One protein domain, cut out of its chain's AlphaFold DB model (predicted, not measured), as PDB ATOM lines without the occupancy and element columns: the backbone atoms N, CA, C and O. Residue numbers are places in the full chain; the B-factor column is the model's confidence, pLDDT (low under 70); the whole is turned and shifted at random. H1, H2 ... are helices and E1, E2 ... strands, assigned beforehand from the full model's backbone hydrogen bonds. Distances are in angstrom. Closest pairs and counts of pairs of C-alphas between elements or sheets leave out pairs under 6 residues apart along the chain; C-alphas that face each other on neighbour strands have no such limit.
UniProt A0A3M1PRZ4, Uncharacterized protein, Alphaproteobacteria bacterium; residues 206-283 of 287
ATOM      1  N   ILE A 206     298.480 295.952 222.901       85.62
ATOM      2  CA  ILE A 206     299.518 296.738 222.213       85.62
ATOM      3  C   ILE A 206     299.097 297.027 220.771       85.62
ATOM      4  O   ILE A 206     299.199 298.168 220.312       85.62
ATOM      5  N   VAL A 207     298.588 296.018 220.060       78.00
ATOM      6  CA  VAL A 207     298.099 296.178 218.684       78.00
ATOM      7  C   VAL A 207     296.902 297.128 218.639       78.00
ATOM      8  O   VAL A 207     296.871 298.024 217.794       78.00
ATOM      9  N   ALA A 208     295.957 296.995 219.571       74.25
ATOM     10  CA  ALA A 208     294.789 297.864 219.660       74.25
ATOM     11  C   ALA A 208     295.170 299.322 219.963       74.25
ATOM     12  O   ALA A 208     294.648 300.230 219.323       74.25
ATOM     13  N   ARG A 209     296.119 299.560 220.878       80.12
ATOM     14  CA  ARG A 209     296.600 300.911 221.219       80.12
ATOM     15  C   ARG A 209     297.372 301.576 220.080       80.12
ATOM     16  O   ARG A 209     297.352 302.796 219.970       80.12
ATOM     17  N   ARG A 210     298.052 300.798 219.232       75.69
ATOM     18  CA  ARG A 210     298.777 301.320 218.060       75.69
ATOM     19  C   ARG A 210     297.874 301.590 216.855       75.69
ATOM     20  O   ARG A 210     298.302 302.271 215.923       75.69
ATOM     21  N   ALA A 211     296.644 301.082 216.847       64.81
ATOM     22  CA  ALA A 211     295.694 301.358 215.781       64.81
ATOM     23  C   ALA A 211     295.151 302.790 215.924       64.81
ATOM     24  O   ALA A 211     294.350 303.080 216.811       64.81
ATOM     25  N   LYS A 212     295.583 303.703 215.045       63.62
ATOM     26  CA  LYS A 212     295.021 305.060 214.982       63.62
ATOM     27  C   LYS A 212     293.526 304.970 214.631       63.62
ATOM     28  O   LYS A 212     293.196 304.292 213.653       63.62
ATOM     29  N   PRO A 213     292.624 305.621 215.388       60.50
ATOM     30  CA  PRO A 213     291.214 305.671 215.026       60.50
ATOM     31  C   PRO A 213     291.075 306.503 213.748       60.50
ATOM     32  O   PRO A 213     291.411 307.685 213.750       60.50
ATOM     33  N   LEU A 214     290.621 305.903 212.648       62.84
ATOM     34  CA  LEU A 214     290.236 306.669 211.466       62.84
ATOM     35  C   LEU A 214     288.787 307.149 211.605       62.84
ATOM     36  O   LEU A 214     288.004 306.561 212.365       62.84
ATOM     37  N   PRO A 215     288.434 308.239 210.903       69.75
ATOM     38  CA  PRO A 215     287.082 308.769 210.915       69.75
ATOM     39  C   PRO A 215     286.050 307.712 210.491       69.75
ATOM     40  O   PRO A 215     286.346 306.828 209.680       69.75
ATOM     41  N   PRO A 216     284.829 307.776 211.044       75.56
ATOM     42  CA  PRO A 216     283.755 306.875 210.656       75.56
ATOM     43  C   PRO A 216     283.409 307.069 209.172       75.56
ATOM     44  O   PRO A 216     283.112 308.181 208.751       75.56
ATOM     45  N   LEU A 217     283.409 305.984 208.387       81.56
ATOM     46  CA  LEU A 217     282.917 306.029 207.004       81.56
ATOM     47  C   LEU A 217     281.403 306.259 206.971       81.56
ATOM     48  O   LEU A 217     280.646 305.590 207.692       81.56
ATOM     49  N   GLU A 218     280.971 307.139 206.073       86.12
ATOM     50  CA  GLU A 218     279.560 307.410 205.814       86.12
ATOM     51  C   GLU A 218     278.839 306.206 205.186       86.12
ATOM     52  O   GLU A 218     279.439 305.308 204.587       86.12
ATOM     53  N   SER A 219     277.509 306.192 205.306       83.88
ATOM     54  CA  SER A 219     276.659 305.117 204.772       83.88
ATOM     55  C   SER A 219     276.809 304.941 203.253       83.88
ATOM     56  O   SER A 219     276.847 303.810 202.763       83.88
ATOM     57  N   ALA A 220     276.954 306.048 202.515       87.44
ATOM     58  CA  ALA A 220     277.113 306.041 201.062       87.44
ATOM     59  C   ALA A 220     278.428 305.373 200.624       87.44
ATOM     60  O   ALA A 220     278.422 304.508 199.751       87.44
ATOM     61  N   GLN A 221     279.539 305.679 201.299       89.12
ATOM     62  CA  GLN A 221     280.844 305.072 201.013       89.12
ATOM     63  C   GLN A 221     280.831 303.560 201.267       89.12
ATOM     64  O   GLN A 221     281.368 302.783 200.486       89.12
ATOM     65  N   LYS A 222     280.145 303.113 202.326       87.00
ATOM     66  CA  LYS A 222     279.979 301.679 202.611       87.00
ATOM     67  C   LYS A 222     279.146 300.952 201.554       87.00
ATOM     68  O   LYS A 222     279.379 299.768 201.339       87.00
ATOM     69  N   ASN A 223     278.170 301.622 200.931       90.31
ATOM     70  CA  ASN A 223     277.431 301.056 199.796       90.31
ATOM     71  C   ASN A 223     278.352 300.852 198.594       90.31
ATOM     72  O   ASN A 223     278.350 299.766 198.028       90.31
ATOM     73  N   ALA A 224     279.153 301.864 198.248       90.75
ATOM     74  CA  ALA A 224     280.097 301.777 197.137       90.75
ATOM     75  C   ALA A 224     281.081 300.610 197.330       90.75
ATOM     76  O   ALA A 224     281.178 299.737 196.475       90.75
ATOM     77  N   LEU A 225     281.681 300.501 198.522       90.75
ATOM     78  CA  LEU A 225     282.584 299.393 198.857       90.75
ATOM     79  C   LEU A 225     281.901 298.020 198.798       90.75
ATOM     80  O   LEU A 225     282.534 297.021 198.468       90.75
ATOM     81  N   MET A 226     280.611 297.937 199.134       91.62
ATOM     82  CA  MET A 226     279.864 296.686 199.006       91.62
ATOM     83  C   MET A 226     279.624 296.288 197.551       91.62
ATOM     84  O   MET A 226     279.687 295.100 197.263       91.62
ATOM     85  N   LEU A 227     279.367 297.252 196.661       93.81
ATOM     86  CA  LEU A 227     279.197 296.990 195.228       93.81
ATOM     87  C   LEU A 227     280.491 296.465 194.590       93.81
ATOM     88  O   LEU A 227     280.435 295.623 193.701       93.81
ATOM     89  N   GLU A 228     281.646 296.918 195.081       93.94
ATOM     90  CA  GLU A 228     282.971 296.445 194.650       93.94
ATOM     91  C   GLU A 228     283.369 295.092 195.271       93.94
ATOM     92  O   GLU A 228     284.327 294.449 194.837       93.94
ATOM     93  N   SER A 229     282.651 294.639 196.301       96.06
ATOM     94  CA  SER A 229     282.975 293.419 197.039       96.06
ATOM     95  C   SER A 229     282.250 292.193 196.488       96.06
ATOM     96  O   SER A 229     281.103 292.255 196.056       96.06
ATOM     97  N   ARG A 230     282.883 291.022 196.609       97.25
ATOM     98  CA  ARG A 230     282.269 289.732 196.267       97.25
ATOM     99  C   ARG A 230     281.610 289.107 197.493       97.25
ATOM    100  O   ARG A 230     282.244 289.010 198.541       97.25
ATOM    101  N   GLU A 231     280.377 288.624 197.374       97.38
ATOM    102  CA  GLU A 231     279.734 287.859 198.452       97.38
ATOM    103  C   GLU A 231     280.409 286.486 198.625       97.38
ATOM    104  O   GLU A 231     280.583 285.744 197.657       97.38
ATOM    105  N   VAL A 232     280.840 286.170 199.852       97.25
ATOM    106  CA  VAL A 232     281.499 284.890 200.193       97.25
ATOM    107  C   VAL A 232     280.563 283.989 200.991       97.25
ATOM    108  O   VAL A 232     280.552 282.778 200.801       97.25
ATOM    109  N   LEU A 233     279.783 284.588 201.888       96.06
ATOM    110  CA  LEU A 233     278.769 283.940 202.716       96.06
ATOM    111  C   LEU A 233     277.550 284.868 202.774       96.06
ATOM    112  O   LEU A 233     277.730 286.077 202.623       96.06
ATOM    113  N   PRO A 234     276.344 284.356 203.083       95.69
ATOM    114  CA  PRO A 234     275.157 285.192 203.216       95.69
ATOM    115  C   PRO A 234     275.403 286.370 204.165       95.69
ATOM    116  O   PRO A 234     275.743 286.167 205.339       95.69
ATOM    117  N   ASN A 235     275.231 287.592 203.650       95.50
ATOM    118  CA  ASN A 235     275.468 288.862 204.351       95.50
ATOM    119  C   ASN A 235     276.939 289.166 204.719       95.50
ATOM    120  O   ASN A 235     277.185 290.060 205.538       95.50
ATOM    121  N   ILE A 236     277.913 288.463 204.133       96.44
ATOM    122  CA  ILE A 236     279.354 288.699 204.307       96.44
ATOM    123  C   ILE A 236     280.022 288.837 202.935       96.44
ATOM    124  O   ILE A 236     280.129 287.889 202.156       96.44
ATOM    125  N   TYR A 237     280.560 290.024 202.688       96.62
ATOM    126  CA  TYR A 237     281.214 290.407 201.445       96.62
ATOM    127  C   TYR A 237     282.718 290.543 201.676       96.62
ATOM    128  O   TYR A 237     283.141 291.098 202.686       96.62
ATOM    129  N   ARG A 238     283.540 290.039 200.757       95.56
ATOM    130  CA  ARG A 238     284.996 290.194 200.775       95.56
ATOM    131  C   ARG A 238     285.408 291.221 199.728       95.56
ATOM    132  O   ARG A 238     285.117 291.051 198.544       95.56
ATOM    133  N   HIS A 239     286.097 292.262 200.180       93.69
ATOM    134  CA  HIS A 239     286.641 293.309 199.321       93.69
ATOM    135  C   HIS A 239     287.985 292.858 198.712       93.69
ATOM    136  O   HIS A 239     288.716 292.108 199.376       93.69
ATOM    137  N   PRO A 240     288.359 293.306 197.496       90.56
ATOM    138  CA  PRO A 240     289.667 293.011 196.893       90.56
ATOM    139  C   PRO A 240     290.863 293.397 197.779       90.56
ATOM    140  O   PRO A 240     291.855 292.673 197.812       90.56
ATOM    141  N   ASP A 241     290.736 294.449 198.590       85.81
ATOM    142  CA  ASP A 241     291.776 294.871 199.548       85.81
ATOM    143  C   ASP A 241     291.965 293.908 200.743       85.81
ATOM    144  O   ASP A 241     292.804 294.139 201.614       85.81
ATOM    145  N   GLY A 242     291.181 292.828 200.827       85.62
ATOM    146  CA  GLY A 242     291.384 291.742 201.790       85.62
ATOM    147  C   GLY A 242     290.618 291.861 203.110       85.62
ATOM    148  O   GLY A 242     290.835 291.042 204.001       85.62
ATOM    149  N   PHE A 243     289.708 292.826 203.243       90.75
ATOM    150  CA  PHE A 243     288.805 292.944 204.392       90.75
ATOM    151  C   PHE A 243     287.407 292.388 204.095       90.75
ATOM    152  O   PHE A 243     287.051 292.097 202.951       90.75
ATOM    153  N   TYR A 244     286.605 292.257 205.149       93.75
ATOM    154  CA  TYR A 244     285.252 291.716 205.115       93.75
ATOM    155  C   TYR A 244     284.241 292.793 205.505       93.75
ATOM    156  O   TYR A 244     284.413 293.489 206.502       93.75
ATOM    157  N   ILE A 245     283.164 292.926 204.741       94.56
ATOM    158  CA  ILE A 245     282.027 293.792 205.040       94.56
ATOM    159  C   ILE A 245     280.859 292.895 205.432       94.56
ATOM    160  O   ILE A 245     280.474 292.007 204.679       94.56
ATOM    161  N   VAL A 246     280.281 293.127 206.605       95.56
ATOM    162  CA  VAL A 246     279.161 292.332 207.120       95.56
ATOM    163  C   VAL A 246     277.925 293.197 207.256       95.56
ATOM    164  O   VAL A 246     277.980 294.293 207.829       95.56
ATOM    165  N   ARG A 247     276.796 292.675 206.780       94.69
ATOM    166  CA  ARG A 247     275.466 293.232 207.018       94.69
ATOM    167  C   ARG A 247     274.836 292.508 208.212       94.69
ATOM    168  O   ARG A 247     274.493 291.337 208.132       94.69
ATOM    169  N   GLY A 248     274.722 293.198 209.345       91.06
ATOM    170  CA  GLY A 248     274.085 292.644 210.545       91.06
ATOM    171  C   GLY A 248     272.559 292.550 210.413       91.06
ATOM    172  O   GLY A 248     271.977 293.127 209.492       91.06
ATOM    173  N   ARG A 249     271.896 291.904 211.385       87.25
ATOM    174  CA  ARG A 249     270.428 291.689 211.397       87.25
ATOM    175  C   ARG A 249     269.602 292.967 211.202       87.25
ATOM    176  O   ARG A 249     268.629 292.963 210.467       87.25
ATOM    177  N   HIS A 250     270.029 294.085 211.791       86.56
ATOM    178  CA  HIS A 250     269.356 295.387 211.650       86.56
ATOM    179  C   HIS A 250     269.799 296.188 210.409       86.56
ATOM    180  O   HIS A 250     269.717 297.413 210.399       86.56
ATOM    181  N   GLY A 251     270.399 295.541 209.405       86.19
ATOM    182  CA  GLY A 251     270.885 296.193 208.184       86.19
ATOM    183  C   GLY A 251     272.119 297.089 208.365       86.19
ATOM    184  O   GLY A 251     272.591 297.689 207.395       86.19
ATOM    185  N   ARG A 252     272.675 297.176 209.582       89.31
ATOM    186  CA  ARG A 252     273.904 297.930 209.869       89.31
ATOM    187  C   ARG A 252     275.103 297.236 209.231       89.31
ATOM    188  O   ARG A 252     275.277 296.029 209.383       89.31
ATOM    189  N   ARG A 253     275.939 298.025 208.557       91.00
ATOM    190  CA  ARG A 253     277.103 297.546 207.806       91.00
ATOM    191  C   ARG A 253     278.401 297.911 208.512       91.00
ATOM    192  O   ARG A 253     278.624 299.075 208.879       91.00
ATOM    193  N   ARG A 254     279.223 296.893 208.746       91.38
ATOM    194  CA  ARG A 254     280.459 296.963 209.529       91.38
ATOM    195  C   ARG A 254     281.591 296.305 208.759       91.38
ATOM    196  O   ARG A 254     281.359 295.345 208.031       91.38
ATOM    197  N   ILE A 255     282.789 296.849 208.916       91.50
ATOM    198  CA  ILE A 255     283.987 296.386 208.222       91.50
ATOM    199  C   ILE A 255     284.860 295.667 209.244       91.50
ATOM    200  O   ILE A 255     285.103 296.189 210.331       91.50
ATOM    201  N   PHE A 256     285.331 294.479 208.899       90.88
ATOM    202  CA  PHE A 256     286.171 293.638 209.732       90.88
ATOM    203  C   PHE A 256     287.418 293.233 208.953       90.88
ATOM    204  O   PHE A 256     287.322 292.902 207.774       90.88
ATOM    205  N   PRO A 257     288.598 293.208 209.583       87.38
ATOM    206  CA  PRO A 257     289.802 292.801 208.874       87.38
ATOM    207  C   PRO A 257     289.895 291.270 208.707       87.38
ATOM    208  O   PRO A 257     290.746 290.787 207.970       87.38
ATOM    209  N   TRP A 258     289.058 290.497 209.414       88.56
ATOM    210  CA  TRP A 258     289.164 289.041 209.537       88.56
ATOM    211  C   TRP A 258     287.784 288.403 209.371       88.56
ATOM    212  O   TRP A 258     286.778 288.964 209.805       88.56
ATOM    213  N   LEU A 259     287.740 287.199 208.795       92.06
ATOM    214  CA  LEU A 259     286.486 286.473 208.585       92.06
ATOM    215  C   LEU A 259     285.835 286.044 209.909       92.06
ATOM    216  O   LEU A 259     284.620 286.107 210.053       92.06
ATOM    217  N   ILE A 260     286.638 285.644 210.898       91.69
ATOM    218  CA  ILE A 260     286.129 285.159 212.192       91.69
ATOM    219  C   ILE A 260     285.398 286.275 212.948       91.69
ATOM    220  O   ILE A 260     284.312 286.048 213.476       91.69
ATOM    221  N   SER A 261     285.934 287.500 212.965       89.56
ATOM    222  CA  SER A 261     285.238 288.631 213.594       89.56
ATOM    223  C   SER A 261     283.981 289.033 212.825       89.56
ATOM    224  O   SER A 261     282.972 289.373 213.442       89.56
ATOM    225  N   ALA A 262     284.006 288.917 211.495       93.19
ATOM    226  CA  ALA A 262     282.823 289.072 210.659       93.19
ATOM    227  C   ALA A 262     281.713 288.058 211.012       93.19
ATOM    228  O   ALA A 262     280.556 288.453 211.169       93.19
ATOM    229  N   LEU A 263     282.064 286.782 211.202       93.56
ATOM    230  CA  LEU A 263     281.137 285.726 211.628       93.56
ATOM    231  C   LEU A 263     280.571 285.994 213.026       93.56
ATOM    232  O   LEU A 263     279.355 286.012 213.203       93.56
ATOM    233  N   LEU A 264     281.436 286.303 213.999       90.88
ATOM    234  CA  LEU A 264     281.022 286.645 215.365       90.88
ATOM    235  C   LEU A 264     280.047 287.830 215.388       90.88
ATOM    236  O   LEU A 264     279.068 287.816 216.133       90.88
ATOM    237  N   TYR A 265     280.269 288.848 214.554       92.38
ATOM    238  CA  TYR A 265     279.346 289.975 214.454       92.38
ATOM    239  C   TYR A 265     278.007 289.594 213.812       92.38
ATOM    240  O   TYR A 265     276.963 290.063 214.267       92.38
ATOM    241  N   ARG A 266     278.015 288.760 212.767       93.06
ATOM    242  CA  ARG A 266     276.790 288.310 212.091       93.06
ATOM    243  C   ARG A 266     275.909 287.481 213.025       93.06
ATOM    244  O   ARG A 266     274.708 287.739 213.108       93.06
ATOM    245  N   ASP A 267     276.516 286.523 213.720       92.00
ATOM    246  CA  ASP A 267     275.791 285.488 214.455       92.00
ATOM    247  C   ASP A 267     275.466 285.932 215.889       92.00
ATOM    248  O   ASP A 267     274.347 285.722 216.358       92.00
ATOM    249  N   LEU A 268     276.400 286.625 216.557       91.00
ATOM    250  CA  LEU A 268     276.275 287.040 217.963       91.00
ATOM    251  C   LEU A 268     276.092 288.557 218.150       91.00
ATOM    252  O   LEU A 268     275.846 289.016 219.263       91.00
ATOM    253  N   GLY A 269     276.248 289.372 217.103       86.62
ATOM    254  CA  GLY A 269     276.164 290.837 217.211       86.62
ATOM    255  C   GLY A 269     277.359 291.502 217.910       86.62
ATOM    256  O   GLY A 269     277.340 292.718 218.137       86.62
ATOM    257  N   ILE A 270     278.409 290.741 218.241       86.12
ATOM    258  CA  ILE A 270     279.572 291.221 218.998       86.12
ATOM    259  C   ILE A 270     280.468 292.076 218.095       86.12
ATOM    260  O   ILE A 270     280.934 291.640 217.045       86.12
ATOM    261  N   ARG A 271     280.754 293.311 218.519       83.12
ATOM    262  CA  ARG A 271     281.571 294.282 217.766       83.12
ATOM    263  C   ARG A 271     283.059 294.146 218.084       83.12
ATOM    264  O   ARG A 271     283.701 295.111 218.497       83.12
ATOM    265  N   PHE A 272     283.604 292.946 217.929       74.88
ATOM    266  CA  PHE A 272     285.015 292.704 218.211       74.88
ATOM    267  C   PHE A 272     285.879 293.119 217.014       74.88
ATOM    268  O   PHE A 272     285.625 292.690 215.892       74.88
ATOM    269  N   LEU A 273     286.904 293.948 217.253       70.88
ATOM    270  CA  LEU A 273     287.908 294.326 216.245       70.88
ATOM    271  C   LEU A 273     287.310 294.915 214.949       70.88
ATOM    272  O   LEU A 273     287.788 294.620 213.851       70.88
ATOM    273  N   GLU A 274     286.267 295.748 215.063       73.44
ATOM    274  CA  GLU A 274     285.764 296.528 213.923       73.44
ATOM    275  C   GLU A 274     286.925 297.328 213.318       73.44
ATOM    276  O   GLU A 274     287.668 298.019 214.025       73.44
ATOM    277  N   HIS A 275     287.100 297.221 212.003       67.56
ATOM    278  CA  HIS A 275     288.173 297.894 211.301       67.56
ATOM    279  C   HIS A 275     287.867 299.392 211.250       67.56
ATOM    280  O   HIS A 275     287.175 299.885 210.366       67.56
ATOM    281  N   ARG A 276     288.401 300.134 212.221       63.12
ATOM    282  CA  ARG A 276     288.360 301.602 212.239       63.12
ATOM    283  C   ARG A 276     289.462 302.222 211.388       63.12
ATOM    284  O   ARG A 276     289.836 303.348 211.662       63.12
ATOM    285  N   ALA A 277     290.050 301.488 210.444       52.47
ATOM    286  CA  ALA A 277     291.228 301.945 209.724       52.47
ATOM    287  C   ALA A 277     291.154 301.633 208.225       52.47
ATOM    288  O   ALA A 277     291.786 300.691 207.765       52.47
ATOM    289  N   PHE A 278     290.405 302.439 207.470       56.59
ATOM    290  CA  PHE A 278     290.603 302.567 206.027       56.59
ATOM    291  C   PHE A 278     291.131 303.949 205.639       56.59
ATOM    292  O   PHE A 278     290.423 304.949 205.738       56.59
ATOM    293  N   HIS A 279     292.381 304.004 205.173       49.59
ATOM    294  CA  HIS A 279     292.781 305.066 204.261       49.59
ATOM    295  C   HIS A 279     292.219 304.669 202.903       49.59
ATOM    296  O   HIS A 279     292.761 303.780 202.252       49.59
ATOM    297  N   PHE A 280     291.116 305.298 202.494       49.69
ATOM    298  CA  PHE A 280     290.698 305.261 201.101       49.69
ATOM    299  C   PHE A 280     291.804 305.962 200.307       49.69
ATOM    300  O   PHE A 280     291.860 307.189 200.221       49.69
ATOM    301  N   SER A 281     292.767 305.179 199.822       49.38
ATOM    302  CA  SER A 281     293.721 305.599 198.808       49.38
ATOM    303  C   SER A 281     292.905 305.769 197.536       49.38
ATOM    304  O   SER A 281     292.885 304.883 196.689       49.38
ATOM    305  N   GLY A 282     292.162 306.874 197.451       47.59
ATOM    306  CA  GLY A 282     291.439 307.248 196.253       47.59
ATOM    307  C   GLY A 282     292.450 307.293 195.124       47.59
ATOM    308  O   GLY A 282     293.250 308.229 195.031       47.59
ATOM    309  N   SER A 283     292.457 306.248 194.301       45.62
ATOM    310  CA  SER A 283     293.128 306.281 193.023       45.62
ATOM    311  C   SER A 283     292.499 307.445 192.278       45.62
ATOM    312  O   SER A 283     291.343 307.379 191.861       45.62
TER     313      SER A 283
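AT A GLANCE: This is residues 206 to 283 of the 287 residues of an uncharacterized protein of Alphaproteobacteria bacterium (UniProt A0A3M1PRZ4). A small, twisted sheet of four short strands lies between two helices, H3 running along the strands over one face and H2 crossing them over the other. A third, very short helix, H1, lies away from this body, and residues 269 to 283 form an ending stretch with no named element. The printed part has 78 residues, with three named helices and four named strands in the order H1 H2 E1 E2 E3 E4 H3; the sheet's order is E1 E2 E3 E4, antiparallel throughout, and the class is mixed, helices and strands. The whole is compact, with a radius of gyration of the C-alphas of 12.1 A, and its C-alphas span 31 by 31 by 20 A.

HOW THE PARTS SIT: E1, residues 230 to 233, E2, residues 236 to 238, E3, residues 244 to 247, and E4, residues 253 to 256, form a meander, each strand the antiparallel neighbour of the one before. E1 and E2 form a hairpin at 138 degrees, with N 238 and O 230 2.8 A apart, within hydrogen-bond range. The hairpin of E2 and E3 has N 237 and O 245 at 2.8 A, and that of E3 and E4 has N 244 and O 256 at 2.8 A. The sheet is only just strongly twisted, its C-alphas lying up to 4.2 A off their best plane. H3, residues 259 to 268, is on the sheet at a height of 8.5 A, over E3 and along the strands, at 6 degrees to E3 on the local plane; their closest C-alphas, of Val 246 and Ala 262, are 6.0 A apart. H2, residues 219 to 227, is on the opposite face at a height of 9.9 A, over E3 and only just over E4, with 3 of its C-alphas falling on E4. It runs across the strands, at 64 degrees to E3 on the local plane, and its C-alpha of Met 226 is 7.0 A from that of Ile 245, the closest pair of H2 and E3. These are three layers, with helices on both faces of the sheet. H1, residues 206 to 210, is not on the sheet and is apart from H2 and H3. In H1, H2 and H3 every O i to N i+4 pair is within hydrogen-bond range.

IN THESE COORDINATES: H1 begins at C-alpha 206, (299.518, 296.738, 222.213). H2 is 12.8 A long, E3 and E4 10.1 A each, and E1 9.3 A. H3, 13.9 A long, ends at C-alpha 268, (276.275, 287.040, 217.963).

THE WHOLE: The C-alphas farthest apart, of Leu 268 and Ser 283, are 35.7 A from each other. The printed part has no cut, and no link is long. Mean pLDDT of the printed part is 83.4; residues 211 to 215 and 275 to 283 are under 70.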